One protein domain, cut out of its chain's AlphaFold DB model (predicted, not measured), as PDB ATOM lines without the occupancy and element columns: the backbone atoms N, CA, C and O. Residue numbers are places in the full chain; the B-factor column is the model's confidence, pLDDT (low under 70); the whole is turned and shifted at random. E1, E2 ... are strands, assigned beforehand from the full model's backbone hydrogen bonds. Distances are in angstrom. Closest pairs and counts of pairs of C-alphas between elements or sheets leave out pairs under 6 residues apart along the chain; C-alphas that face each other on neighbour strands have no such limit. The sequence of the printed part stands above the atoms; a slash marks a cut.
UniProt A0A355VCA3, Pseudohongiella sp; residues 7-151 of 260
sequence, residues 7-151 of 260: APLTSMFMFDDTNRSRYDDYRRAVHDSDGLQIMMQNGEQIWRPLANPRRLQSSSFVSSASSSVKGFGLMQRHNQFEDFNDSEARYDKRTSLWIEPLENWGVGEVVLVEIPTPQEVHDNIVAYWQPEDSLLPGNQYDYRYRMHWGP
ATOM      1  N   ALA A   7     -55.028   0.249 -43.030       97.75
ATOM      2  CA  ALA A   7     -53.705  -0.191 -43.478       97.75
ATOM      3  C   ALA A   7     -53.348  -1.620 -43.009       97.75
ATOM      4  O   ALA A   7     -52.339  -1.805 -42.324       97.75
ATOM      5  N   PRO A   8     -54.189  -2.626 -43.325       98.25
ATOM      6  CA  PRO A   8     -53.954  -3.988 -42.876       98.25
ATOM      7  C   PRO A   8     -52.728  -4.604 -43.550       98.25
ATOM      8  O   PRO A   8     -52.474  -4.401 -44.738       98.25
ATOM      9  N   LEU A   9     -52.014  -5.404 -42.770       98.50
ATOM     10  CA  LEU A   9     -50.887  -6.238 -43.147       98.50
ATOM     11  C   LEU A   9     -51.279  -7.688 -42.882       98.50
ATOM     12  O   LEU A   9     -51.813  -7.987 -41.812       98.50
ATOM     13  N   THR A  10     -50.997  -8.581 -43.825       98.31
ATOM     14  CA  THR A  10     -51.088 -10.030 -43.614       98.31
ATOM     15  C   THR A  10     -49.723 -10.661 -43.823       98.31
ATOM     16  O   THR A  10     -48.928 -10.175 -44.627       98.31
ATOM     17  N   SER A  11     -49.434 -11.698 -43.045       98.44
ATOM     18  CA  SER A  11     -48.181 -12.447 -43.113       98.44
ATOM     19  C   SER A  11     -48.393 -13.868 -42.587       98.44
ATOM     20  O   SER A  11     -49.496 -14.248 -42.172       98.44
ATOM     21  N   MET A  12     -47.321 -14.645 -42.567       98.44
ATOM     22  CA  MET A  12     -47.293 -16.012 -42.075       98.44
ATOM     23  C   MET A  12     -46.144 -16.190 -41.081       98.44
ATOM     24  O   MET A  12     -45.025 -15.743 -41.322       98.44
ATOM     25  N   PHE A  13     -46.419 -16.855 -39.964       98.56
ATOM     26  CA  PHE A  13     -45.425 -17.308 -39.001       98.56
ATOM     27  C   PHE A  13     -45.780 -18.717 -38.521       98.56
ATOM     28  O   PHE A  13     -46.824 -18.933 -37.894       98.56
ATOM     29  N   MET A  14     -44.891 -19.677 -38.781       97.69
ATOM     30  CA  MET A  14     -45.053 -21.058 -38.335       97.69
ATOM     31  C   MET A  14     -44.176 -21.337 -37.114       97.69
ATOM     32  O   MET A  14     -44.707 -21.683 -36.045       97.69
ATOM     33  N   PHE A  15     -42.857 -21.172 -37.258       97.75
ATOM     34  CA  PHE A  15     -41.916 -21.356 -36.158       97.75
ATOM     35  C   PHE A  15     -40.574 -20.646 -36.321       97.75
ATOM     36  O   PHE A  15     -40.134 -20.372 -37.434       97.75
ATOM     37  N   ASP A  16     -39.925 -20.433 -35.181       97.50
ATOM     38  CA  ASP A  16     -38.556 -19.948 -34.994       97.50
ATOM     39  C   ASP A  16     -37.997 -20.495 -33.660       97.50
ATOM     40  O   ASP A  16     -38.613 -21.353 -33.012       97.50
ATOM     41  N   ASP A  17     -36.866 -19.969 -33.191       96.56
ATOM     42  CA  ASP A  17     -36.223 -20.377 -31.936       96.56
ATOM     43  C   ASP A  17     -37.073 -20.133 -30.664       96.56
ATOM     44  O   ASP A  17     -36.726 -20.603 -29.573       96.56
ATOM     45  N   THR A  18     -38.237 -19.481 -30.763       96.38
ATOM     46  CA  THR A  18     -39.192 -19.351 -29.654       96.38
ATOM     47  C   THR A  18     -40.137 -20.545 -29.522       96.38
ATOM     48  O   THR A  18     -40.653 -20.818 -28.433       96.38
ATOM     49  N   ASN A  19     -40.411 -21.298 -30.586       94.69
ATOM     50  CA  ASN A  19     -41.395 -22.390 -30.554       94.69
ATOM     51  C   ASN A  19     -40.991 -23.634 -31.360       94.69
ATOM     52  O   ASN A  19     -41.778 -24.583 -31.426       94.69
ATOM     53  N   ARG A  20     -39.764 -23.672 -31.892       92.12
ATOM     54  CA  ARG A  20     -39.230 -24.762 -32.717       92.12
ATOM     55  C   ARG A  20     -39.335 -26.146 -32.092       92.12
ATOM     56  O   ARG A  20     -39.533 -27.109 -32.814       92.12
ATOM     57  N   SER A  21     -39.294 -26.271 -30.765       90.44
ATOM     58  CA  SER A  21     -39.451 -27.571 -30.086       90.44
ATOM     59  C   SER A  21     -40.783 -28.284 -30.370       90.44
ATOM     60  O   SER A  21     -40.931 -29.459 -30.042       90.44
ATOM     61  N   ARG A  22     -41.759 -27.593 -30.973       92.31
ATOM     62  CA  ARG A  22     -43.027 -28.165 -31.444       92.31
ATOM     63  C   ARG A  22     -42.959 -28.775 -32.851       92.31
ATOM     64  O   ARG A  22     -43.958 -29.355 -33.271       92.31
ATOM     65  N   TYR A  23     -41.847 -28.623 -33.568       93.50
ATOM     66  CA  TYR A  23     -41.716 -28.966 -34.982       93.50
ATOM     67  C   TYR A  23     -40.489 -29.853 -35.207       93.50
ATOM     68  O   TYR A  23     -39.367 -29.480 -34.873       93.50
ATOM     69  N   ASP A  24     -40.716 -31.030 -35.788       94.94
ATOM     70  CA  ASP A  24     -39.656 -31.901 -36.298       94.94
ATOM     71  C   ASP A  24     -39.377 -31.519 -37.758       94.94
ATOM     72  O   ASP A  24     -39.918 -32.110 -38.693       94.94
ATOM     73  N   ASP A  25     -38.626 -30.433 -37.936       95.25
ATOM     74  CA  ASP A  25     -38.296 -29.852 -39.237       95.25
ATOM     75  C   ASP A  25     -36.792 -29.538 -39.298       95.25
ATOM     76  O   ASP A  25     -36.184 -29.046 -38.338       95.25
ATOM     77  N   TYR A  26     -36.172 -29.839 -40.441       94.38
ATOM     78  CA  TYR A  26     -34.754 -29.570 -40.674       94.38
ATOM     79  C   TYR A  26     -34.473 -28.066 -40.805       94.38
ATOM     80  O   TYR A  26     -33.361 -27.615 -40.500       94.38
ATOM     81  N   ARG A  27     -35.474 -27.293 -41.243       96.69
ATOM     82  CA  ARG A  27     -35.417 -25.836 -41.364       96.69
ATOM     83  C   ARG A  27     -35.292 -25.203 -39.987       96.69
ATOM     84  O   ARG A  27     -35.748 -25.747 -38.979       96.69
ATOM     85  N   ARG A  28     -34.603 -24.064 -39.935       96.19
ATOM     86  CA  ARG A  28     -34.342 -23.367 -38.667       96.19
ATOM     87  C   ARG A  28     -35.499 -22.487 -38.223       96.19
ATOM     88  O   ARG A  28     -35.849 -22.518 -37.048       96.19
ATOM     89  N   ALA A  29     -36.125 -21.825 -39.182       97.81
ATOM     90  CA  ALA A  29     -37.350 -21.071 -39.020       97.81
ATOM     91  C   ALA A  29     -38.184 -21.173 -40.304       97.81
ATOM     92  O   ALA A  29     -37.658 -21.502 -41.373       97.81
ATOM     93  N   VAL A  30     -39.482 -20.900 -40.188       98.12
ATOM     94  CA  VAL A  30     -40.444 -20.843 -41.296       98.12
ATOM     95  C   VAL A  30     -41.424 -19.710 -41.007       98.12
ATOM     96  O   VAL A  30     -42.334 -19.853 -40.183       98.12
ATOM     97  N   HIS A  31     -41.216 -18.569 -41.663       98.38
ATOM     98  CA  HIS A  31     -42.067 -17.389 -41.555       98.38
ATOM     99  C   HIS A  31     -41.757 -16.361 -42.653       98.38
ATOM    100  O   HIS A  31     -40.676 -16.363 -43.241       98.38
ATOM    101  N   ASP A  32     -42.702 -15.450 -42.864       98.00
ATOM    102  CA  ASP A  32     -42.600 -14.287 -43.754       98.00
ATOM    103  C   ASP A  32     -42.323 -12.992 -42.978       98.00
ATOM    104  O   ASP A  32     -41.995 -11.949 -43.548       98.00
ATOM    105  N   SER A  33     -42.502 -13.037 -41.660       98.25
ATOM    106  CA  SER A  33     -42.197 -11.978 -40.703       98.25
ATOM    107  C   SER A  33     -41.932 -12.624 -39.346       98.25
ATOM    108  O   SER A  33     -42.561 -13.628 -39.023       98.25
ATOM    109  N   ASP A  34     -41.044 -12.052 -38.540       97.38
ATOM    110  CA  ASP A  34     -40.697 -12.552 -37.202       97.38
ATOM    111  C   ASP A  34     -41.195 -11.648 -36.070       97.38
ATOM    112  O   ASP A  34     -41.236 -12.062 -34.911       97.38
ATOM    113  N   GLY A  35     -41.651 -10.433 -36.376       98.06
ATOM    114  CA  GLY A  35     -42.204  -9.552 -35.355       98.06
ATOM    115  C   GLY A  35     -43.064  -8.420 -35.887       98.06
ATOM    116  O   GLY A  35     -42.928  -7.957 -37.019       98.06
ATOM    117  N   LEU A  36     -43.938  -7.940 -35.009       98.50
ATOM    118  CA  LEU A  36     -44.577  -6.642 -35.131       98.50
ATOM    119  C   LEU A  36     -43.671  -5.593 -34.476       98.50
ATOM    120  O   LEU A  36     -43.392  -5.659 -33.276       98.50
ATOM    121  N   GLN A  37     -43.248  -4.602 -35.254       97.81
ATOM    122  CA  GLN A  37     -42.580  -3.412 -34.738       97.81
ATOM    123  C   GLN A  37     -43.579  -2.252 -34.679       97.81
ATOM    124  O   GLN A  37     -44.352  -2.052 -35.615       97.81
ATOM    125  N   ILE A  38     -43.559  -1.477 -33.592       97.00
ATOM    126  CA  ILE A  38     -44.386  -0.272 -33.424       97.00
ATOM    127  C   ILE A  38     -43.496   0.870 -32.944       97.00
ATOM    128  O   ILE A  38     -42.717   0.710 -32.007       97.00
ATOM    129  N   MET A  39     -43.636   2.034 -33.573       95.44
ATOM    130  CA  MET A  39     -43.013   3.278 -33.136       95.44
ATOM    131  C   MET A  39     -44.093   4.183 -32.558       95.44
ATOM    132  O   MET A  39     -45.016   4.592 -33.267       95.44
ATOM    133  N   MET A  40     -43.961   4.531 -31.286       93.00
ATOM    134  CA  MET A  40     -44.855   5.457 -30.599       93.00
ATOM    135  C   MET A  40     -44.339   6.898 -30.730       93.00
ATOM    136  O   MET A  40     -43.137   7.145 -30.858       93.00
ATOM    137  N   GLN A  41     -45.232   7.889 -30.675       90.12
ATOM    138  CA  GLN A  41     -44.850   9.310 -30.728       90.12
ATOM    139  C   GLN A  41     -44.008   9.751 -29.524       90.12
ATOM    140  O   GLN A  41     -43.201  10.671 -29.645       90.12
ATOM    141  N   ASN A  42     -44.152   9.085 -28.375       89.12
ATOM    142  CA  ASN A  42     -43.326   9.333 -27.190       89.12
ATOM    143  C   ASN A  42     -41.872   8.821 -27.337       89.12
ATOM    144  O   ASN A  42     -41.073   9.001 -26.419       89.12
ATOM    145  N   GLY A  43     -41.530   8.196 -28.469       90.56
ATOM    146  CA  GLY A  43     -40.204   7.655 -28.762       90.56
ATOM    147  C   GLY A  43     -40.019   6.184 -28.394       90.56
ATOM    148  O   GLY A  43     -38.973   5.623 -28.712       90.56
ATOM    149  N   GLU A  44     -41.001   5.547 -27.751       93.12
ATOM    150  CA  GLU A  44     -40.937   4.121 -27.453       93.12
ATOM    151  C   GLU A  44     -40.989   3.294 -28.744       93.12
ATOM    152  O   GLU A  44     -41.907   3.434 -29.558       93.12
ATOM    153  N   GLN A  45     -40.004   2.411 -28.903       95.62
ATOM    154  CA  GLN A  45     -39.990   1.385 -29.935       95.62
ATOM    155  C   GLN A  45     -40.342   0.047 -29.312       95.62
ATOM    156  O   GLN A  45     -39.639  -0.429 -28.422       95.62
ATOM    157  N   ILE A  46     -41.433  -0.545 -29.778       97.56
ATOM    158  CA  ILE A  46     -41.914  -1.842 -29.322       97.56
ATOM    159  C   ILE A  46     -41.531  -2.882 -30.365       97.56
ATOM    160  O   ILE A  46     -41.811  -2.713 -31.553       97.56
ATOM    161  N   TRP A  47     -40.951  -3.979 -29.893       98.31
ATOM    162  CA  TRP A  47     -40.778  -5.206 -30.651       98.31
ATOM    163  C   TRP A  47     -41.619  -6.311 -30.020       98.31
ATOM    164  O   TRP A  47     -41.408  -6.688 -28.864       98.31
ATOM    165  N   ARG A  48     -42.579  -6.826 -30.788       98.50
ATOM    166  CA  ARG A  48     -43.422  -7.962 -30.427       98.50
ATOM    167  C   ARG A  48     -43.092  -9.123 -31.367       98.50
ATOM    168  O   ARG A  48     -43.650  -9.146 -32.463       98.50
ATOM    169  N   PRO A  49     -42.222 -10.079 -30.972       98.50
ATOM    170  CA  PRO A  49     -42.001 -11.293 -31.756       98.50
ATOM    171  C   PRO A  49     -43.329 -11.990 -32.040       98.50
ATOM    172  O   PRO A  49     -44.211 -11.956 -31.181       98.50
ATOM    173  N   LEU A  50     -43.499 -12.587 -33.212       98.50
ATOM    174  CA  LEU A  50     -44.728 -13.304 -33.561       98.50
ATOM    175  C   LEU A  50     -44.759 -14.693 -32.916       98.50
ATOM    176  O   LEU A  50     -43.752 -15.219 -32.447       98.50
ATOM    177  N   ALA A  51     -45.947 -15.281 -32.848       97.44
ATOM    178  CA  ALA A  51     -46.144 -16.644 -32.389       97.44
ATOM    179  C   ALA A  51     -47.168 -17.376 -33.264       97.44
ATOM    180  O   ALA A  51     -48.057 -16.782 -33.868       97.44
ATOM    181  N   ASN A  52     -47.082 -18.709 -33.263       97.75
ATOM    182  CA  ASN A  52     -48.125 -19.593 -33.785       97.75
ATOM    183  C   ASN A  52     -48.851 -20.273 -32.604       97.75
ATOM    184  O   ASN A  52     -48.451 -21.369 -32.168       97.75
ATOM    185  N   PRO A  53     -49.843 -19.598 -31.992       96.62
ATOM    186  CA  PRO A  53     -50.501 -20.069 -30.779       96.62
ATOM    187  C   PRO A  53     -51.401 -21.279 -31.058       96.62
ATOM    188  O   PRO A  53     -51.759 -21.575 -32.194       96.62
ATOM    189  N   ARG A  54     -51.815 -21.993 -30.005       95.19
ATOM    190  CA  ARG A  54     -52.768 -23.119 -30.126       95.19
ATOM    191  C   ARG A  54     -54.230 -22.679 -30.223       95.19
ATOM    192  O   ARG A  54     -55.096 -23.473 -30.583       95.19
ATOM    193  N   ARG A  55     -54.518 -21.426 -29.873       96.69
ATOM    194  CA  ARG A  55     -55.842 -20.792 -29.933       96.69
ATOM    195  C   ARG A  55     -55.689 -19.387 -30.492       96.69
ATOM    196  O   ARG A  55     -54.665 -18.768 -30.230       96.69
ATOM    197  N   LEU A  56     -56.709 -18.891 -31.192       97.75
ATOM    198  CA  LEU A  56     -56.743 -17.523 -31.718       97.75
ATOM    199  C   LEU A  56     -56.352 -16.509 -30.640       97.75
ATOM    200  O   LEU A  56     -56.953 -16.496 -29.564       97.75
ATOM    201  N   GLN A  57     -55.362 -15.673 -30.943       98.06
ATOM    202  CA  GLN A  57     -54.931 -14.574 -30.086       98.06
ATOM    203  C   GLN A  57     -55.180 -13.237 -30.778       98.06
ATOM    204  O   GLN A  57     -54.969 -13.105 -31.979       98.06
ATOM    205  N   SER A  58     -55.598 -12.249 -29.989       97.38
ATOM    206  CA  SER A  58     -55.655 -10.842 -30.391       97.38
ATOM    207  C   SER A  58     -54.925 -10.005 -29.348       97.38
ATOM    208  O   SER A  58     -55.210 -10.128 -28.152       97.38
ATOM    209  N   SER A  59     -53.957  -9.205 -29.777       97.00
ATOM    210  CA  SER A  59     -53.204  -8.271 -28.934       97.00
ATOM    211  C   SER A  59     -53.474  -6.853 -29.408       97.00
ATOM    212  O   SER A  59     -53.388  -6.596 -30.606       97.00
ATOM    213  N   SER A  60     -53.762  -5.946 -28.479       95.75
ATOM    214  CA  SER A  60     -54.048  -4.546 -28.788       95.75
ATOM    215  C   SER A  60     -53.018  -3.635 -28.130       95.75
ATOM    216  O   SER A  60     -52.830  -3.661 -26.914       95.75
ATOM    217  N   PHE A  61     -52.355  -2.821 -28.943       95.25
ATOM    218  CA  PHE A  61     -51.374  -1.829 -28.514       95.25
ATOM    219  C   PHE A  61     -52.032  -0.455 -28.573       95.25
ATOM    220  O   PHE A  61     -52.057   0.199 -29.620       95.25
ATOM    221  N   VAL A  62     -52.624  -0.068 -27.444       90.81
ATOM    222  CA  VAL A  62     -53.461   1.128 -27.328       90.81
ATOM    223  C   VAL A  62     -52.613   2.389 -27.459       90.81
ATOM    224  O   VAL A  62     -51.651   2.609 -26.721       90.81
ATOM    225  N   SER A  63     -53.007   3.236 -28.402       82.25
ATOM    226  CA  SER A  63     -52.557   4.613 -28.512       82.25
ATOM    227  C   SER A  63     -53.392   5.485 -27.575       82.25
ATOM    228  O   SER A  63     -54.579   5.248 -27.356       82.25
ATOM    229  N   SER A  64     -52.777   6.521 -27.016       76.25
ATOM    230  CA  SER A  64     -53.489   7.533 -26.238       76.25
ATOM    231  C   SER A  64     -53.319   8.907 -26.875       76.25
ATOM    232  O   SER A  64     -52.433   9.124 -27.703       76.25
ATOM    233  N   ALA A  65     -54.115   9.881 -26.432       68.88
ATOM    234  CA  ALA A  65     -53.964  11.267 -26.875       68.88
ATOM    235  C   ALA A  65     -52.549  11.836 -26.621       68.88
ATOM    236  O   ALA A  65     -52.116  12.738 -27.336       68.88
ATOM    237  N   SER A  66     -51.818  11.313 -25.626       66.62
ATOM    238  CA  SER A  66     -50.439  11.709 -25.305       66.62
ATOM    239  C   SER A  66     -49.366  10.793 -25.908       66.62
ATOM    240  O   SER A  66     -48.182  11.111 -25.812       66.62
ATOM    241  N   SER A  67     -49.753   9.674 -26.525       79.56
ATOM    242  CA  SER A  67     -48.846   8.714 -27.157       79.56
ATOM    243  C   SER A  67     -49.557   8.007 -28.312       79.56
ATOM    244  O   SER A  67     -50.008   6.866 -28.185       79.56
ATOM    245  N   SER A  68     -49.705   8.707 -29.440       85.12
ATOM    246  CA  SER A  68     -50.245   8.102 -30.658       85.12
ATOM    247  C   SER A  68     -49.179   7.286 -31.396       85.12
ATOM    248  O   SER A  68     -47.983   7.371 -31.105       85.12
ATOM    249  N   VAL A  69     -49.606   6.461 -32.350       92.06
ATOM    250  CA  VAL A  69     -48.700   5.633 -33.155       92.06
ATOM    251  C   VAL A  69     -48.077   6.482 -34.261       92.06
ATOM    252  O   VAL A  69     -48.770   7.174 -35.004       92.06
ATOM    253  N   LYS A  70     -46.750   6.432 -34.372       93.44
ATOM    254  CA  LYS A  70     -45.969   7.048 -35.455       93.44
ATOM    255  C   LYS A  70     -45.812   6.111 -36.657       93.44
ATOM    256  O   LYS A  70     -45.566   6.565 -37.769       93.44
ATOM    257  N   GLY A  71     -45.931   4.809 -36.429       95.62
ATOM    258  CA  GLY A  71     -45.976   3.784 -37.462       95.62
ATOM    259  C   GLY A  71     -45.894   2.386 -36.863       95.62
ATOM    260  O   GLY A  71     -45.574   2.228 -35.683       95.62
ATOM    261  N   PHE A  72     -46.190   1.385 -37.678       97.75
ATOM    262  CA  PHE A  72     -46.097  -0.023 -37.305       97.75
ATOM    263  C   PHE A  72     -45.836  -0.881 -38.540       97.75
ATOM    264  O   PHE A  72     -46.145  -0.467 -39.657       97.75
ATOM    265  N   GLY A  73     -45.294  -2.079 -38.362       98.00
ATOM    266  CA  GLY A  73     -45.000  -2.970 -39.478       98.00
ATOM    267  C   GLY A  73     -44.800  -4.415 -39.063       98.00
ATOM    268  O   GLY A  73     -44.361  -4.687 -37.945       98.00
ATOM    269  N   LEU A  74     -45.104  -5.327 -39.984       98.56
ATOM    270  CA  LEU A  74     -44.668  -6.715 -39.893       98.56
ATOM    271  C   LEU A  74     -43.275  -6.782 -40.510       98.56
ATOM    272  O   LEU A  74     -43.079  -6.485 -41.692       98.56
ATOM    273  N   MET A  75     -42.305  -7.083 -39.658       97.75
ATOM    274  CA  MET A  75     -40.893  -7.036 -39.990       97.75
ATOM    275  C   MET A  75     -40.326  -8.442 -40.047       97.75
ATOM    276  O   MET A  75     -40.791  -9.340 -39.349       97.75
ATOM    277  N   GLN A  76     -39.300  -8.594 -40.871       96.62
ATOM    278  CA  GLN A  76     -38.479  -9.782 -40.957       96.62
ATOM    279  C   GLN A  76     -37.027  -9.391 -40.685       96.62
ATOM    280  O   GLN A  76     -36.344  -8.836 -41.550       96.62
ATOM    281  N   ARG A  77     -36.576  -9.619 -39.449       94.81
ATOM    282  CA  ARG A  77     -35.210  -9.306 -39.010       94.81
ATOM    283  C   ARG A  77     -34.220 -10.392 -39.422       94.81
ATOM    284  O   ARG A  77     -33.079 -10.047 -39.727       94.81
ATOM    285  N   HIS A  78     -34.664 -11.644 -39.492       94.62
ATOM    286  CA  HIS A  78     -33.901 -12.764 -40.048       94.62
ATOM    287  C   HIS A  78     -33.918 -12.741 -41.576       94.62
ATOM    288  O   HIS A  78     -34.975 -12.778 -42.201       94.62
ATOM    289  N   ASN A  79     -32.742 -12.665 -42.194       94.06
ATOM    290  CA  ASN A  79     -32.605 -12.501 -43.646       94.06
ATOM    291  C   ASN A  79     -31.384 -13.217 -44.236       94.06
ATOM    292  O   ASN A  79     -31.049 -13.006 -45.404       94.06
ATOM    293  N   GLN A  80     -30.699 -14.042 -43.444       96.56
ATOM    294  CA  GLN A  80     -29.643 -14.907 -43.946       96.56
ATOM    295  C   GLN A  80     -30.248 -16.231 -44.398       96.56
ATOM    296  O   GLN A  80     -31.245 -16.704 -43.855       96.56
ATOM    297  N   PHE A  81     -29.637 -16.860 -45.402       97.56
ATOM    298  CA  PHE A  81     -30.119 -18.151 -45.889       97.56
ATOM    299  C   PHE A  81     -30.117 -19.199 -44.768       97.56
ATOM    300  O   PHE A  81     -31.047 -19.996 -44.657       97.56
ATOM    301  N   GLU A  82     -29.100 -19.169 -43.910       97.19
ATOM    302  CA  GLU A  82     -28.883 -20.106 -42.814       97.19
ATOM    303  C   GLU A  82     -29.939 -19.999 -41.709       97.19
ATOM    304  O   GLU A  82     -30.129 -20.985 -40.993       97.19
ATOM    305  N   ASP A  83     -30.647 -18.868 -41.604       96.38
ATOM    306  CA  ASP A  83     -31.757 -18.666 -40.661       96.38
ATOM    307  C   ASP A  83     -32.958 -19.563 -41.005       96.38
ATOM    308  O   ASP A  83     -33.767 -19.894 -40.142       96.38
ATOM    309  N   PHE A  84     -33.045 -20.030 -42.256       97.75
ATOM    310  CA  PHE A  84     -34.162 -20.833 -42.759       97.75
ATOM    311  C   PHE A  84     -33.698 -22.189 -43.306       97.75
ATOM    312  O   PHE A  84     -34.286 -23.220 -42.988       97.75
ATOM    313  N   ASN A  85     -32.592 -22.214 -44.058       96.69
ATOM    314  CA  ASN A  85     -32.082 -23.348 -44.844       96.69
ATOM    315  C   ASN A  85     -33.090 -23.902 -45.866       96.69
ATOM    316  O   ASN A  85     -33.070 -25.091 -46.176       96.69
ATOM    317  N   ASP A  86     -33.950 -23.040 -46.415       96.38
ATOM    318  CA  ASP A  86     -34.956 -23.414 -47.411       96.38
ATOM    319  C   ASP A  86     -34.580 -22.870 -48.798       96.38
ATOM    320  O   ASP A  86     -34.666 -21.669 -49.068       96.38
ATOM    321  N   SER A  87     -34.132 -23.754 -49.695       95.69
ATOM    322  CA  SER A  87     -33.724 -23.379 -51.055       95.69
ATOM    323  C   SER A  87     -34.884 -23.092 -52.008       95.69
ATOM    324  O   SER A  87     -34.649 -22.507 -53.067       95.69
ATOM    325  N   GLU A  88     -36.104 -23.504 -51.661       96.00
ATOM    326  CA  GLU A  88     -37.287 -23.392 -52.514       96.00
ATOM    327  C   GLU A  88     -38.105 -22.151 -52.147       96.00
ATOM    328  O   GLU A  88     -38.253 -21.244 -52.968       96.00
ATOM    329  N   ALA A  89     -38.567 -22.066 -50.899       95.44
ATOM    330  CA  ALA A  89     -39.470 -21.015 -50.439       95.44
ATOM    331  C   ALA A  89     -38.773 -19.670 -50.176       95.44
ATOM    332  O   ALA A  89     -39.454 -18.639 -50.121       95.44
ATOM    333  N   ARG A  90     -37.437 -19.682 -50.019       97.31
ATOM    334  CA  ARG A  90     -36.565 -18.496 -49.899       97.31
ATOM    335  C   ARG A  90     -37.104 -17.433 -48.944       97.31
ATOM    336  O   ARG A  90     -37.181 -16.252 -49.292       97.31
ATOM    337  N   TYR A  91     -37.481 -17.872 -47.744       97.38
ATOM    338  CA  TYR A  91     -37.959 -16.992 -46.679       97.38
ATOM    339  C   TYR A  91     -36.966 -15.865 -46.388       97.38
ATOM    340  O   TYR A  91     -37.396 -14.729 -46.268       97.38
ATOM    341  N   ASP A  92     -35.656 -16.128 -46.467       96.75
ATOM    342  CA  ASP A  92     -34.562 -15.150 -46.340       96.75
ATOM    343  C   ASP A  92     -34.694 -13.908 -47.243       96.75
ATOM    344  O   ASP A  92     -34.142 -12.850 -46.947       96.75
ATOM    345  N   LYS A  93     -35.436 -14.019 -48.350       96.50
ATOM    346  CA  LYS A  93     -35.652 -12.937 -49.321       96.50
ATOM    347  C   LYS A  93     -36.992 -12.222 -49.176       96.50
ATOM    348  O   LYS A  93     -37.241 -11.274 -49.927       96.50
ATOM    349  N   ARG A  94     -37.875 -12.676 -48.283       95.94
ATOM    350  CA  ARG A  94     -39.175 -12.031 -48.068       95.94
ATOM    351  C   ARG A  94     -38.963 -10.698 -47.353       95.94
ATOM    352  O   ARG A  94     -38.044 -10.527 -46.558       95.94
ATOM    353  N   THR A  95     -39.757  -9.710 -47.749       95.25
ATOM    354  CA  THR A  95     -39.555  -8.308 -47.368       95.25
ATOM    355  C   THR A  95     -40.362  -7.957 -46.127       95.25
ATOM    356  O   THR A  95     -41.473  -8.448 -45.953       95.25
ATOM    357  N   SER A  96     -39.853  -7.022 -45.326       97.44
ATOM    358  CA  SER A  96     -40.680  -6.341 -44.328       97.44
ATOM    359  C   SER A  96     -41.623  -5.349 -45.009       97.44
ATOM    360  O   SER A  96     -41.333  -4.853 -46.110       97.44
ATOM    361  N   LEU A  97     -42.716  -5.016 -44.320       97.75
ATOM    362  CA  LEU A  97     -43.615  -3.929 -44.686       97.75
ATOM    363  C   LEU A  97     -43.944  -3.072 -43.462       97.75
ATOM    364  O   LEU A  97     -44.490  -3.549 -42.467       97.75
ATOM    365  N   TRP A  98     -43.665  -1.777 -43.583       98.06
ATOM    366  CA  TRP A  98     -43.951  -0.770 -42.571       98.06
ATOM    367  C   TRP A  98     -44.970   0.270 -43.053       98.06
ATOM    368  O   TRP A  98     -44.850   0.822 -44.149       98.06
ATOM    369  N   ILE A  99     -45.942   0.586 -42.200       97.81
ATOM    370  CA  ILE A  99     -46.958   1.623 -42.384       97.81
ATOM    371  C   ILE A  99     -46.545   2.891 -41.634       97.81
ATOM    372  O   ILE A  99     -46.386   2.906 -40.414       97.81
ATOM    373  N   GLU A 100     -46.426   3.987 -42.378       96.31
ATOM    374  CA  GLU A 100     -46.215   5.339 -41.859       96.31
ATOM    375  C   GLU A 100     -47.490   6.171 -42.082       96.31
ATOM    376  O   GLU A 100     -47.749   6.593 -43.215       96.31
ATOM    377  N   PRO A 101     -48.302   6.425 -41.039       95.38
ATOM    378  CA  PRO A 101     -49.364   7.424 -41.093       95.38
ATOM    379  C   PRO A 101     -48.811   8.787 -41.533       95.38
ATOM    380  O   PRO A 101     -47.833   9.279 -40.975       95.38
ATOM    381  N   LEU A 102     -49.439   9.416 -42.531       94.56
ATOM    382  CA  LEU A 102     -49.053  10.757 -43.000       94.56
ATOM    383  C   LEU A 102     -49.715  11.878 -42.186       94.56
ATOM    384  O   LEU A 102     -49.409  13.054 -42.377       94.56
ATOM    385  N   GLU A 103     -50.627  11.509 -41.290       90.19
ATOM    386  CA  GLU A 103     -51.378  12.386 -40.397       90.19
ATOM    387  C   GLU A 103     -51.551  11.703 -39.040       90.19
ATOM    388  O   GLU A 103     -51.338  10.498 -38.902       90.19
ATOM    389  N   ASN A 104     -51.968  12.465 -38.029       87.44
ATOM    390  CA  ASN A 104     -52.321  11.887 -36.740       87.44
ATOM    391  C   ASN A 104     -53.665  11.153 -36.847       87.44
ATOM    392  O   ASN A 104     -54.705  11.791 -36.990       87.44
ATOM    393  N   TRP A 105     -53.643   9.824 -36.750       89.75
ATOM    394  CA  TRP A 105     -54.843   8.981 -36.782       89.75
ATOM    395  C   TRP A 105     -55.659   8.984 -35.482       89.75
ATOM    396  O   TRP A 105     -56.698   8.331 -35.422       89.75
ATOM    397  N   GLY A 106     -55.225   9.739 -34.468       88.19
ATOM    398  CA  GLY A 106     -55.956   9.905 -33.216       88.19
ATOM    399  C   GLY A 106     -55.824   8.710 -32.272       88.19
ATOM    400  O   GLY A 106     -54.810   8.004 -32.267       88.19
ATOM    401  N   VAL A 107     -56.843   8.534 -31.429       92.31
ATOM    402  CA  VAL A 107     -56.922   7.455 -30.437       92.31
ATOM    403  C   VAL A 107     -57.414   6.173 -31.106       92.31
ATOM    404  O   VAL A 107     -58.294   6.189 -31.969       92.31
ATOM    405  N   GLY A 108     -56.811   5.056 -30.725       94.25
ATOM    406  CA  GLY A 108     -57.101   3.741 -31.278       94.25
ATOM    407  C   GLY A 108     -56.033   2.750 -30.848       94.25
ATOM    408  O   GLY A 108     -55.352   2.957 -29.847       94.25
ATOM    409  N   GLU A 109     -55.847   1.693 -31.618       96.38
ATOM    410  CA  GLU A 109     -54.892   0.640 -31.302       96.38
ATOM    411  C   GLU A 109     -54.291   0.016 -32.556       96.38
ATOM    412  O   GLU A 109     -54.946  -0.116 -33.590       96.38
ATOM    413  N   VAL A 110     -53.027  -0.399 -32.464       97.94
ATOM    414  CA  VAL A 110     -52.498  -1.395 -33.401       97.94
ATOM    415  C   VAL A 110     -52.947  -2.753 -32.891       97.94
ATOM    416  O   VAL A 110     -52.642  -3.121 -31.758       97.94
ATOM    417  N   VAL A 111     -53.674  -3.490 -33.720       98.31
ATOM    418  CA  VAL A 111     -54.144  -4.837 -33.409       98.31
ATOM    419  C   VAL A 111     -53.239  -5.842 -34.100       98.31
ATOM    420  O   VAL A 111     -52.949  -5.691 -35.284       98.31
ATOM    421  N   LEU A 112     -52.821  -6.868 -33.364       98.75
ATOM    422  CA  LEU A 112     -52.147  -8.059 -33.872       98.75
ATOM    423  C   LEU A 112     -53.044  -9.276 -33.648       98.75
ATOM    424  O   LEU A 112     -53.375  -9.594 -32.504       98.75
ATOM    425  N   VAL A 113     -53.390  -9.975 -34.721       98.62
ATOM    426  CA  VAL A 113     -54.141 -11.230 -34.692       98.62
ATOM    427  C   VAL A 113     -53.215 -12.371 -35.093       98.62
ATOM    428  O   VAL A 113     -52.613 -12.333 -36.164       98.62
ATOM    429  N   GLU A 114     -53.131 -13.391 -34.242       98.75
ATOM    430  CA  GLU A 114     -52.328 -14.596 -34.463       98.75
ATOM    431  C   GLU A 114     -53.269 -15.810 -34.484       98.75
ATOM    432  O   GLU A 114     -53.885 -16.182 -33.474       98.75
ATOM    433  N   ILE A 115     -53.422 -16.403 -35.665       98.62
ATOM    434  CA  ILE A 115     -54.330 -17.513 -35.946       98.62
ATOM    435  C   ILE A 115     -53.531 -18.825 -35.845       98.62
ATOM    436  O   ILE A 115     -52.428 -18.915 -36.388       98.62
ATOM    437  N   PRO A 116     -54.040 -19.870 -35.171       97.75
ATOM    438  CA  PRO A 116     -53.387 -21.174 -35.176       97.75
ATOM    439  C   PRO A 116     -53.333 -21.741 -36.594       97.75
ATOM    440  O   PRO A 116     -54.376 -21.898 -37.232       97.75
ATOM    441  N   THR A 117     -52.142 -22.102 -37.065       96.31
ATOM    442  CA  THR A 117     -51.983 -22.802 -38.346       96.31
ATOM    443  C   THR A 117     -51.094 -24.038 -38.202       96.31
ATOM    444  O   THR A 117     -50.057 -23.975 -37.541       96.31
ATOM    445  N   PRO A 118     -51.464 -25.184 -38.801       93.88
ATOM    446  CA  PRO A 118     -50.581 -26.339 -38.896       93.88
ATOM    447  C   PRO A 118     -49.673 -26.302 -40.139       93.88
ATOM    448  O   PRO A 118     -48.830 -27.184 -40.269       93.88
ATOM    449  N   GLN A 119     -49.874 -25.358 -41.070       93.38
ATOM    450  CA  GLN A 119     -49.202 -25.340 -42.376       93.38
ATOM    451  C   GLN A 119     -48.785 -23.923 -42.789       93.38
ATOM    452  O   GLN A 119     -49.542 -22.968 -42.617       93.38
ATOM    453  N   GLU A 120     -47.612 -23.817 -43.413       92.56
ATOM    454  CA  GLU A 120     -47.003 -22.568 -43.902       92.56
ATOM    455  C   GLU A 120     -47.686 -21.949 -45.133       92.56
ATOM    456  O   GLU A 120     -47.388 -20.821 -45.504       92.56
ATOM    457  N   VAL A 121     -48.610 -22.666 -45.780       93.25
ATOM    458  CA  VAL A 121     -49.341 -22.165 -46.962       93.25
ATOM    459  C   VAL A 121     -50.503 -21.230 -46.608       93.25
ATOM    460  O   VAL A 121     -51.156 -20.692 -47.502       93.25
ATOM    461  N   HIS A 122     -50.811 -21.081 -45.319       94.94
ATOM    462  CA  HIS A 122     -51.893 -20.238 -44.831       94.94
ATOM    463  C   HIS A 122     -51.326 -19.079 -44.021       94.94
ATOM    464  O   HIS A 122     -50.778 -19.298 -42.938       94.94
ATOM    465  N   ASP A 123     -51.526 -17.859 -44.517       97.62
ATOM    466  CA  ASP A 123     -51.303 -16.646 -43.735       97.62
ATOM    467  C   ASP A 123     -52.102 -16.724 -42.434       97.62
ATOM    468  O   ASP A 123     -53.309 -16.993 -42.423       97.62
ATOM    469  N   ASN A 124     -51.408 -16.500 -41.328       98.56
ATOM    470  CA  ASN A 124     -51.956 -16.652 -39.989       98.56
ATOM    471  C   ASN A 124     -51.673 -15.443 -39.093       98.56
ATOM    472  O   ASN A 124     -51.996 -15.473 -37.906       98.56
ATOM    473  N   ILE A 125     -51.103 -14.381 -39.661       98.81
ATOM    474  CA  ILE A 125     -50.777 -13.138 -38.974       98.81
ATOM    475  C   ILE A 125     -51.514 -11.996 -39.654       98.81
ATOM    476  O   ILE A 125     -51.449 -11.842 -40.875       98.81
ATOM    477  N   VAL A 126     -52.186 -11.171 -38.855       98.69
ATOM    478  CA  VAL A 126     -52.803  -9.929 -39.322       98.69
ATOM    479  C   VAL A 126     -52.404  -8.797 -38.386       98.69
ATOM    480  O   VAL A 126     -52.546  -8.933 -37.174       98.69
ATOM    481  N   ALA A 127     -51.949  -7.673 -38.933       98.69
ATOM    482  CA  ALA A 127     -51.735  -6.447 -38.172       98.69
ATOM    483  C   ALA A 127     -52.443  -5.266 -38.835       98.69
ATOM    484  O   ALA A 127     -52.396  -5.123 -40.053       98.69
ATOM    485  N   TYR A 128     -53.112  -4.417 -38.063       98.56
ATOM    486  CA  TYR A 128     -53.804  -3.241 -38.598       98.56
ATOM    487  C   TYR A 128     -53.992  -2.169 -37.531       98.56
ATOM    488  O   TYR A 128     -53.906  -2.437 -36.337       98.56
ATOM    489  N   TRP A 129     -54.293  -0.948 -37.968       97.62
ATOM    490  CA  TRP A 129     -54.753   0.114 -37.080       97.62
ATOM    491  C   TRP A 129     -56.274   0.073 -36.934       97.62
ATOM    492  O   TRP A 129     -56.989   0.053 -37.937       97.62
ATOM    493  N   GLN A 130     -56.772   0.108 -35.702       96.19
ATOM    494  CA  GLN A 130     -58.190   0.229 -35.382       96.19
ATOM    495  C   GLN A 130     -58.431   1.531 -34.607       96.19
ATOM    496  O   GLN A 130     -58.006   1.640 -33.457       96.19
ATOM    497  N   PRO A 131     -59.102   2.529 -35.205       94.31
ATOM    498  CA  PRO A 131     -59.545   3.716 -34.477       94.31
ATOM    499  C   PRO A 131     -60.525   3.363 -33.348       94.31
ATOM    500  O   PRO A 131     -61.281   2.397 -33.464       94.31
ATOM    501  N   GLU A 132     -60.543   4.164 -32.281       92.94
ATOM    502  CA  GLU A 132     -61.528   4.026 -31.193       92.94
ATOM    503  C   GLU A 132     -62.952   4.374 -31.669       92.94
ATOM    504  O   GLU A 132     -63.934   3.727 -31.291       92.94
ATOM    505  N   ASP A 133     -63.062   5.376 -32.543       91.69
ATOM    506  CA  ASP A 133     -64.336   5.843 -33.076       91.69
ATOM    507  C   ASP A 133     -64.947   4.857 -34.078       91.69
ATOM    508  O   ASP A 133     -64.280   4.259 -34.918       91.69
ATOM    509  N   SER A 134     -66.273   4.735 -34.051       93.19
ATOM    510  CA  SER A 134     -67.010   3.940 -35.037       93.19
ATOM    511  C   SER A 134     -67.243   4.702 -36.345       93.19
ATOM    512  O   SER A 134     -67.549   5.896 -36.346       93.19
ATOM    513  N   LEU A 135     -67.247   3.983 -37.473       92.62
ATOM    514  CA  LEU A 135     -67.683   4.542 -38.757       92.62
ATOM    515  C   LEU A 135     -69.214   4.643 -38.801       92.62
ATOM    516  O   LEU A 135     -69.914   3.617 -38.760       92.62
ATOM    517  N   LEU A 136     -69.724   5.869 -38.914       95.31
ATOM    518  CA  LEU A 136     -71.145   6.190 -39.033       95.31
ATOM    519  C   LEU A 136     -71.573   6.232 -40.511       95.31
ATOM    520  O   LEU A 136     -70.833   6.749 -41.351       95.31
ATOM    521  N   PRO A 137     -72.768   5.712 -40.857       95.19
ATOM    522  CA  PRO A 137     -73.279   5.778 -42.223       95.19
ATOM    523  C   PRO A 137     -73.384   7.219 -42.741       95.19
ATOM    524  O   PRO A 137     -73.879   8.095 -42.038       95.19
ATOM    525  N   GLY A 138     -72.969   7.446 -43.990       95.50
ATOM    526  CA  GLY A 138     -73.068   8.749 -44.661       95.50
ATOM    527  C   GLY A 138     -71.912   9.718 -44.391       95.50
ATOM    528  O   GLY A 138     -71.851  10.756 -45.045       95.50
ATOM    529  N   ASN A 139     -70.982   9.377 -43.494       95.25
ATOM    530  CA  ASN A 139     -69.793  10.184 -43.220       95.25
ATOM    531  C   ASN A 139     -68.612   9.790 -44.124       95.25
ATOM    532  O   ASN A 139     -68.474   8.629 -44.515       95.25
ATOM    533  N   GLN A 140     -67.733  10.755 -44.407       93.81
ATOM    534  CA  GLN A 140     -66.435  10.533 -45.047       93.81
ATOM    535  C   GLN A 140     -65.331  10.495 -43.984       93.81
ATOM    536  O   GLN A 140     -65.338  11.301 -43.055       93.81
ATOM    537  N   TYR A 141     -64.388   9.568 -44.146       92.62
ATOM    538  CA  TYR A 141     -63.231   9.394 -43.274       92.62
ATOM    539  C   TYR A 141     -61.978   9.267 -44.141       92.62
ATOM    540  O   TYR A 141     -61.929   8.401 -45.016       92.62
ATOM    541  N   ASP A 142     -60.977  10.112 -43.898       93.06
ATOM    542  CA  ASP A 142     -59.746  10.151 -44.685       93.06
ATOM    543  C   ASP A 142     -58.574   9.589 -43.867       93.06
ATOM    544  O   ASP A 142     -58.233  10.105 -42.804       93.06
ATOM    545  N   TYR A 143     -57.935   8.534 -44.379       94.44
ATOM    546  CA  TYR A 143     -56.735   7.934 -43.792       94.44
ATOM    547  C   TYR A 143     -55.626   7.883 -44.838       94.44
ATOM    548  O   TYR A 143     -55.702   7.133 -45.812       94.44
ATOM    549  N   ARG A 144     -54.574   8.679 -44.636       96.62
ATOM    550  CA  ARG A 144     -53.418   8.748 -45.537       96.62
ATOM    551  C   ARG A 144     -52.199   8.117 -44.882       96.62
ATOM    552  O   ARG A 144     -51.892   8.416 -43.730       96.62
ATOM    553  N   TYR A 145     -51.500   7.260 -45.616       97.31
ATOM    554  CA  TYR A 145     -50.289   6.593 -45.146       97.31
ATOM    555  C   TYR A 145     -49.345   6.259 -46.299       97.31
ATOM    556  O   TYR A 145     -49.739   6.235 -47.467       97.31
ATOM    557  N   ARG A 146     -48.087   5.997 -45.950       97.31
ATOM    558  CA  ARG A 146     -47.051   5.474 -46.836       97.31
ATOM    559  C   ARG A 146     -46.695   4.049 -46.422       97.31
ATOM    560  O   ARG A 146     -46.594   3.750 -45.236       97.31
ATOM    561  N   MET A 147     -46.487   3.197 -47.418       97.56
ATOM    562  CA  MET A 147     -45.956   1.847 -47.252       97.56
ATOM    563  C   MET A 147     -44.461   1.847 -47.572       97.56
ATOM    564  O   MET A 147     -44.066   2.284 -48.655       97.56
ATOM    565  N   HIS A 148     -43.647   1.344 -46.652       97.12
ATOM    566  CA  HIS A 148     -42.217   1.131 -46.854       97.12
ATOM    567  C   HIS A 148     -41.960  -0.365 -46.965       97.12
ATOM    568  O   HIS A 148     -42.160  -1.101 -46.001       97.12
ATOM    569  N   TRP A 149     -41.532  -0.794 -48.148       95.88
ATOM    570  CA  TRP A 149     -41.137  -2.169 -48.426       95.88
ATOM    571  C   TRP A 149     -39.615  -2.248 -48.430       95.88
ATOM    572  O   TRP A 149     -38.959  -1.496 -49.154       95.88
ATOM    573  N   GLY A 150     -39.050  -3.145 -47.634       91.88
ATOM    574  CA  GLY A 150     -37.612  -3.358 -47.604       91.88
ATOM    575  C   GLY A 150     -37.161  -4.206 -46.420       91.88
ATOM    576  O   GLY A 150     -37.987  -4.740 -45.683       91.88
ATOM    577  N   PRO A 151     -35.842  -4.336 -46.217       84.94
ATOM    578  CA  PRO A 151     -35.297  -5.078 -45.082       84.94
ATOM    579  C   PRO A 151     -35.468  -4.335 -43.749       84.94
ATOM    580  O   PRO A 151     -35.379  -4.949 -42.692       84.94
TER     581      PRO A 151
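This is residues 7 to 151 of the 260 residues of a protein of Pseudohongiella sp (UniProt A0A355VCA3). Two antiparallel sheets lie face to face as a well-formed sandwich, E4 E3 E6 E7 E10 over E1 E9 E8 E5, their strands running at only a small angle to each other. Two long stretches without named elements, residues 16 to 34 and 76 to 95, reach out at one end, and residues 134 to 141 of the link from E9 to E10 stick out at the other. The printed part has 145 residues, with ten named strands, E1 to E10 in chain order, and no named helix; the class is all strand, though under half of the residues, 59, are in named elements. The whole is compact, with a radius of gyration of the C-alphas of 16.4 A, yet elongated, spanning 52 by 29 by 27 A.

In the five-stranded sheet, E4 is residues 45 to 49, E3 residues 35 to 40, E6 residues 69 to 75 at 16.4 A, E7 residues 96 to 101 at 16.6 A, and E10 residues 145 to 150 at 16.3 A, ending at C-alpha 150 (-37.612, -3.358, -47.604). In the other sheet, E1 is residues 7 to 11, beginning at C-alpha 7 (-53.705, -0.191, -43.478), E9 residues 125 to 131 at 19.5 A, E8 residues 108 to 114 at 19.2 A, and E5 residues 57 to 63 at 19.4 A. E2 is residues 13 to 15.

The larger sheet is twisted, with E4 and E10 as edge strands. E3 and E4 form a hairpin, with N 36 and O 48 2.8 A apart. E3 and E6 have N 37 and O 73 at 2.9 A. E6 and E7 form a hairpin, with N 99 and O 72 at 2.8 A. E7 and E10 have N 148 and O 98 at 2.8 A. In the other sheet, E1 and E9 have N 9 and O 127 at 2.8 A, the hairpin E8 and E9 has N 111 and O 128 at 2.8 A, and E8 and E5 have N 59 and O 112 at 2.8 A. Between the sheets of this sandwich, the closest C-alphas of E1 and E6 are those of Leu 9 and Leu 74, 7.0 A apart. The facing parts are 10.2 A centre to centre. E1 runs on into E2 at 32 degrees; E2 pairs with no named strand, but residues 13 to 15 pair antiparallel with residues 30 to 31.

The two C-alphas farthest apart are those of Tyr 26 and Gly 138, 54.3 A. The printed part has no cut. The links E2 to E3, E6 to E7 and E9 to E10 are long. The mean pLDDT of the printed part is 95.0; residues 65 to 66 are under 70.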